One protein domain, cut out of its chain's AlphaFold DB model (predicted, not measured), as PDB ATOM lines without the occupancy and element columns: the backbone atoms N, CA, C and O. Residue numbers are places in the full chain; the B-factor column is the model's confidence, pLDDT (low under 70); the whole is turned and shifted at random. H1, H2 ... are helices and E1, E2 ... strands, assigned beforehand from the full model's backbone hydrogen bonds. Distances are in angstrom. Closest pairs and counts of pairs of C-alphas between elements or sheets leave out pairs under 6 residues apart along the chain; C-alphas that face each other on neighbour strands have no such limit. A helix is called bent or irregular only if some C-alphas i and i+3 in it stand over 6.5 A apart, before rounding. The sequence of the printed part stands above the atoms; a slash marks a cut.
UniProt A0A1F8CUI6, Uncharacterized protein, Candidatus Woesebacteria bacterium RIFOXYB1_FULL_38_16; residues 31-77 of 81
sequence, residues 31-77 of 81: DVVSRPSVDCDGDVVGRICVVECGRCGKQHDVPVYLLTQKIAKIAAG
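Overview. This is residues 31 to 77 of the 81 residues of an uncharacterized protein of Candidatus Woesebacteria bacterium RIFOXYB1_FULL_38_16 (UniProt A0A1F8CUI6). A strongly twisted sheet is built from a long hairpin of E1 and E2, with short E3 beside the last part of bent E2 and small H1 over one face, standing up from it. The printed part has 47 residues with E1, E2, E3 and H1 in that order; the antiparallel sheet runs E1 - E2 - E3, and the class is mixed. It is only just compact, close to loose, with radius of gyration of the C-alphas 11.4 A and spans of 31 by 28 by 18 A.

Arrangement. E2, residues 44 to 52, bends by 54 degrees at residue 49. It forms hairpins with E1, residues 33 to 38 (N 35 to O 48, 2.8 A), and E3, residues 59 to 61 (N 60 to O 51, 2.8 A), a meander, each strand the antiparallel neighbour of the one before. H1, residues 69 to 75, is on the sheet at a height of 10.2 A; C-alphas 34 and 75 are its closest to E1, 5.3 A. Its backbone has 1 of 3 O i to N i+4 and 2 of 4 O i to N i+3 pairs within range.

Along the chain. E1 begins at C-alpha 33 (124.856, 110.576, 130.303); E2 spans 20.7 A; H1 ends at C-alpha 75 (126.734, 115.655, 134.828).

Size, cuts and confidence. C-alphas 41 and 55 are farthest apart, 32.6 A. The printed part has no cut and no long link; residues 66 to 77 are under 70 in pLDDT.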
ATOM      1  N   ASP A  31     119.441 107.214 132.668       79.31
ATOM      2  CA  ASP A  31     119.751 107.188 131.231       79.31
ATOM      3  C   ASP A  31     120.503 108.445 130.777       79.31
ATOM      4  O   ASP A  31     121.073 108.493 129.684       79.31
ATOM      5  N   VAL A  32     120.490 109.496 131.603       79.88
ATOM      6  CA  VAL A  32     121.184 110.742 131.299       79.88
ATOM      7  C   VAL A  32     122.681 110.530 131.455       79.88
ATOM      8  O   VAL A  32     123.208 110.356 132.554       79.88
ATOM      9  N   VAL A  33     123.396 110.625 130.341       82.06
ATOM     10  CA  VAL A  33     124.856 110.576 130.303       82.06
ATOM     11  C   VAL A  33     125.425 111.972 130.071       82.06
ATOM     12  O   VAL A  33     124.732 112.892 129.641       82.06
ATOM     13  N   SER A  34     126.711 112.153 130.367       81.38
ATOM     14  CA  SER A  34     127.416 113.399 130.055       81.38
ATOM     15  C   SER A  34     128.306 113.206 128.833       81.38
ATOM     16  O   SER A  34     129.143 112.305 128.792       81.38
ATOM     17  N   ARG A  35     128.129 114.068 127.834       82.44
ATOM     18  CA  ARG A  35     128.979 114.164 126.647       82.44
ATOM     19  C   ARG A  35     129.917 115.368 126.799       82.44
ATOM     20  O   ARG A  35     129.462 116.417 127.262       82.44
ATOM     21  N   PRO A  36     131.203 115.269 126.415       82.44
ATOM     22  CA  PRO A  36     132.076 116.438 126.370       82.44
ATOM     23  C   PRO A  36     131.546 117.467 125.363       82.44
ATOM     24  O   PRO A  36     131.255 117.137 124.212       82.44
ATOM     25  N   SER A  37     131.427 118.713 125.817       83.19
ATOM     26  CA  SER A  37     131.253 119.874 124.949       83.19
ATOM     27  C   SER A  37     132.629 120.296 124.482       83.19
ATOM     28  O   SER A  37     133.482 120.603 125.315       83.19
ATOM     29  N   VAL A  38     132.825 120.290 123.173       84.56
ATOM     30  CA  VAL A  38     134.098 120.616 122.539       84.56
ATOM     31  C   VAL A  38     133.929 121.930 121.790       84.56
ATOM     32  O   VAL A  38     132.906 122.105 121.120       84.56
ATOM     33  N   ASP A  39     134.857 122.869 121.950       84.62
ATOM     34  CA  ASP A  39     134.835 124.108 121.172       84.62
ATOM     35  C   ASP A  39     135.458 123.919 119.776       84.62
ATOM     36  O   ASP A  39     135.747 122.804 119.343       84.62
ATOM     37  N   CYS A  40     135.610 125.015 119.032       84.06
ATOM     38  CA  CYS A  40     136.102 124.971 117.656       84.06
ATOM     39  C   CYS A  40     137.566 124.510 117.550       84.06
ATOM     40  O   CYS A  40     137.936 123.988 116.499       84.06
ATOM     41  N   ASP A  41     138.368 124.676 118.606       88.25
ATOM     42  CA  ASP A  41     139.778 124.262 118.656       88.25
ATOM     43  C   ASP A  41     139.951 122.778 119.034       88.25
ATOM     44  O   ASP A  41     141.020 122.198 118.861       88.25
ATOM     45  N   GLY A  42     138.879 122.117 119.484       82.50
ATOM     46  CA  GLY A  42     138.941 120.730 119.942       82.50
ATOM     47  C   GLY A  42     139.118 120.577 121.456       82.50
ATOM     48  O   GLY A  42     139.176 119.438 121.934       82.50
ATOM     49  N   ASP A  43     139.142 121.672 122.221       86.75
ATOM     50  CA  ASP A  43     139.243 121.623 123.676       86.75
ATOM     51  C   ASP A  43     137.895 121.326 124.347       86.75
ATOM     52  O   ASP A  43     136.810 121.730 123.920       86.75
ATOM     53  N   VAL A  44     137.949 120.582 125.454       83.88
ATOM     54  CA  VAL A  44     136.755 120.264 126.246       83.88
ATOM     55  C   VAL A  44     136.411 121.458 127.136       83.88
ATOM     56  O   VAL A  44     136.909 121.585 128.252       83.88
ATOM     57  N   VAL A  45     135.509 122.310 126.658       83.50
ATOM     58  CA  VAL A  45     135.035 123.508 127.372       83.50
ATOM     59  C   VAL A  45     133.914 123.234 128.375       83.50
ATOM     60  O   VAL A  45     133.561 124.097 129.179       83.50
ATOM     61  N   GLY A  46     133.335 122.034 128.363       80.81
ATOM     62  CA  GLY A  46     132.276 121.680 129.300       80.81
ATOM     63  C   GLY A  46     131.738 120.271 129.119       80.81
ATOM     64  O   GLY A  46     132.296 119.446 128.393       80.81
ATOM     65  N   ARG A  47     130.626 119.982 129.792       79.56
ATOM     66  CA  ARG A  47     129.875 118.735 129.628       79.56
ATOM     67  C   ARG A  47     128.399 119.043 129.450       79.56
ATOM     68  O   ARG A  47     127.847 119.850 130.191       79.56
ATOM     69  N   ILE A  48     127.786 118.378 128.482       81.31
ATOM     70  CA  ILE A  48     126.363 118.488 128.171       81.31
ATOM     71  C   ILE A  48     125.700 117.186 128.602       81.31
ATOM     72  O   ILE A  48     126.203 116.097 128.316       81.31
ATOM     73  N   CYS A  49     124.586 117.298 129.315       83.19
ATOM     74  CA  CYS A  49     123.744 116.154 129.619       83.19
ATOM     75  C   CYS A  49     122.974 115.761 128.369       83.19
ATOM     76  O   CYS A  49     122.259 116.587 127.802       83.19
ATOM     77  N   VAL A  50     123.091 114.503 127.974       87.06
ATOM     78  CA  VAL A  50     122.380 113.953 126.828       87.06
ATOM     79  C   VAL A  50     121.673 112.667 127.224       87.06
ATOM     80  O   VAL A  50     122.111 111.958 128.128       87.06
ATOM     81  N   VAL A  51     120.587 112.364 126.528       86.62
ATOM     82  CA  VAL A  51     119.891 111.082 126.610       86.62
ATOM     83  C   VAL A  51     119.905 110.400 125.252       86.62
ATOM     84  O   VAL A  51     119.797 111.057 124.216       86.62
ATOM     85  N   GLU A  52     120.056 109.082 125.243       88.12
ATOM     86  CA  GLU A  52     120.019 108.295 124.020       88.12
ATOM     87  C   GLU A  52     118.593 107.829 123.698       88.12
ATOM     88  O   GLU A  52     117.861 107.319 124.541       88.12
ATOM     89  N   CYS A  53     118.179 107.994 122.445       87.81
ATOM     90  CA  CYS A  53     116.926 107.450 121.951       87.81
ATOM     91  C   CYS A  53     117.020 105.919 121.878       87.81
ATOM     92  O   CYS A  53     117.665 105.390 120.974       87.81
ATOM     93  N   GLY A  54     116.279 105.208 122.730       81.81
ATOM     94  CA  GLY A  54     116.261 103.738 122.754       81.81
ATOM     95  C   GLY A  54     115.810 103.050 121.453       81.81
ATOM     96  O   GLY A  54     115.954 101.839 121.322       81.81
ATOM     97  N   ARG A  55     115.276 103.793 120.469       84.88
ATOM     98  CA  ARG A  55     114.893 103.246 119.154       84.88
ATOM     99  C   ARG A  55     115.986 103.359 118.094       84.88
ATOM    100  O   ARG A  55     116.116 102.462 117.268       84.88
ATOM    101  N   CYS A  56     116.703 104.479 118.049       88.62
ATOM    102  CA  CYS A  56     117.647 104.775 116.963       88.62
ATOM    103  C   CYS A  56     119.075 105.076 117.435       88.62
ATOM    104  O   CYS A  56     119.939 105.335 116.599       88.62
ATOM    105  N   GLY A  57     119.326 105.082 118.746       86.69
ATOM    106  CA  GLY A  57     120.638 105.349 119.336       86.69
ATOM    107  C   GLY A  57     121.106 106.803 119.212       86.69
ATOM    108  O   GLY A  57     122.254 107.118 119.509       86.69
ATOM    109  N   LYS A  58     120.262 107.724 118.727       89.31
ATOM    110  CA  LYS A  58     120.630 109.143 118.623       89.31
ATOM    111  C   LYS A  58     120.577 109.820 119.984       89.31
ATOM    112  O   LYS A  58     119.606 109.665 120.716       89.31
ATOM    113  N   GLN A  59     121.604 110.610 120.274       89.38
ATOM    114  CA  GLN A  59     121.680 111.423 121.482       89.38
ATOM    115  C   GLN A  59     120.914 112.736 121.315       89.38
ATOM    116  O   GLN A  59     120.973 113.367 120.257       89.38
ATOM    117  N   HIS A  60     120.225 113.139 122.376       87.69
ATOM    118  CA  HIS A  60     119.452 114.371 122.472       87.69
ATOM    119  C   HIS A  60     119.852 115.146 123.719       87.69
ATOM    120  O   HIS A  60     120.034 114.555 124.783       87.69
ATOM    121  N   ASP A  61     119.965 116.465 123.592       85.50
ATOM    122  CA  ASP A  61     120.324 117.332 124.710       85.50
ATOM    123  C   ASP A  61     119.198 117.376 125.742       85.50
ATOM    124  O   ASP A  61     118.025 117.557 125.404       85.50
ATOM    125  N   VAL A  62     119.562 117.232 127.016       81.38
ATOM    126  CA  VAL A  62     118.626 117.367 128.131       81.38
ATOM    127  C   VAL A  62     118.467 118.854 128.469       81.38
ATOM    128  O   VAL A  62     119.462 119.508 128.796       81.38
ATOM    129  N   PRO A  63     117.244 119.414 128.432       75.94
ATOM    130  CA  PRO A  63     117.000 120.804 128.771       75.94
ATOM    131  C   PRO A  63     117.480 121.153 130.177       75.94
ATOM    132  O   PRO A  63     117.230 120.425 131.138       75.94
ATOM    133  N   VAL A  64     118.090 122.332 130.317       71.00
ATOM    134  CA  VAL A  64     118.695 122.781 131.582       71.00
ATOM    135  C   VAL A  64     117.683 122.848 132.731       71.00
ATOM    136  O   VAL A  64     118.027 122.532 133.864       71.00
ATOM    137  N   TYR A  65     116.417 123.180 132.457       72.00
ATOM    138  CA  TYR A  65     115.367 123.228 133.485       72.00
ATOM    139  C   TYR A  65     114.983 121.844 134.037       72.00
ATOM    140  O   TYR A  65     114.443 121.754 135.139       72.00
ATOM    141  N   LEU A  66     115.282 120.769 133.300       69.50
ATOM    142  CA  LEU A  66     115.141 119.396 133.775       69.50
ATOM    143  C   LEU A  66     116.398 118.927 134.517       69.50
ATOM    144  O   LEU A  66     116.348 117.938 135.235       69.50
ATOM    145  N   LEU A  67     117.523 119.642 134.449       67.56
ATOM    146  CA  LEU A  67     118.726 119.315 135.217       67.56
ATOM    147  C   LEU A  67     118.528 119.648 136.706       67.56
ATOM    148  O   LEU A  67     119.102 120.585 137.257       67.56
ATOM    149  N   THR A  68     117.698 118.860 137.388       65.56
ATOM    150  CA  THR A  68     117.539 118.897 138.844       65.56
ATOM    151  C   THR A  68     118.868 118.575 139.537       65.56
ATOM    152  O   THR A  68     119.769 117.971 138.950       65.56
ATOM    153  N   GLN A  69     118.995 118.908 140.831       58.06
ATOM    154  CA  GLN A  69     120.211 118.637 141.623       58.06
ATOM    155  C   GLN A  69     120.686 117.169 141.564       58.06
ATOM    156  O   GLN A  69     121.868 116.901 141.786       58.06
ATOM    157  N   LYS A  70     119.792 116.211 141.270       57.81
ATOM    158  CA  LYS A  70     120.148 114.798 141.060       57.81
ATOM    159  C   LYS A  70     120.956 114.586 139.776       57.81
ATOM    160  O   LYS A  70     121.957 113.881 139.821       57.81
ATOM    161  N   ILE A  71     120.592 115.241 138.675       61.50
ATOM    162  CA  ILE A  71     121.265 115.106 137.373       61.50
ATOM    163  C   ILE A  71     122.520 115.965 137.306       61.50
ATOM    164  O   ILE A  71     123.512 115.534 136.730       61.50
ATOM    165  N   ALA A  72     122.547 117.114 137.986       57.88
ATOM    166  CA  ALA A  72     123.774 117.899 138.140       57.88
ATOM    167  C   ALA A  72     124.929 117.064 138.739       57.88
ATOM    168  O   ALA A  72     126.089 117.256 138.377       57.88
ATOM    169  N   LYS A  73     124.624 116.084 139.606       57.69
ATOM    170  CA  LYS A  73     125.621 115.134 140.134       57.69
ATOM    171  C   LYS A  73     126.096 114.125 139.080       57.69
ATOM    172  O   LYS A  73     127.292 113.841 139.044       57.69
ATOM    173  N   ILE A  74     125.205 113.646 138.208       56.25
ATOM    174  CA  ILE A  74     125.537 112.749 137.086       56.25
ATOM    175  C   ILE A  74     126.378 113.494 136.034       56.25
ATOM    176  O   ILE A  74     127.421 112.998 135.611       56.25
ATOM    177  N   ALA A  75     125.998 114.734 135.702       53.72
ATOM    178  CA  ALA A  75     126.734 115.655 134.828       53.72
ATOM    179  C   ALA A  75     128.158 115.937 135.338       53.72
ATOM    180  O   ALA A  75     129.118 116.000 134.567       53.72
ATOM    181  N   ALA A  76     128.303 116.041 136.662       54.84
ATOM    182  CA  ALA A  76     129.581 116.194 137.352       54.84
ATOM    183  C   ALA A  76     130.393 114.883 137.463       54.84
ATOM    184  O   ALA A  76     131.450 114.871 138.094       54.84
ATOM    185  N   GLY A  77     129.928 113.774 136.872       52.97
ATOM    186  CA  GLY A  77     130.629 112.486 136.870       52.97
ATOM    187  C   GLY A  77     130.494 111.675 138.162       52.97
ATOM    188  O   GLY A  77     131.235 110.711 138.354       52.97
TER     189      GLY A  77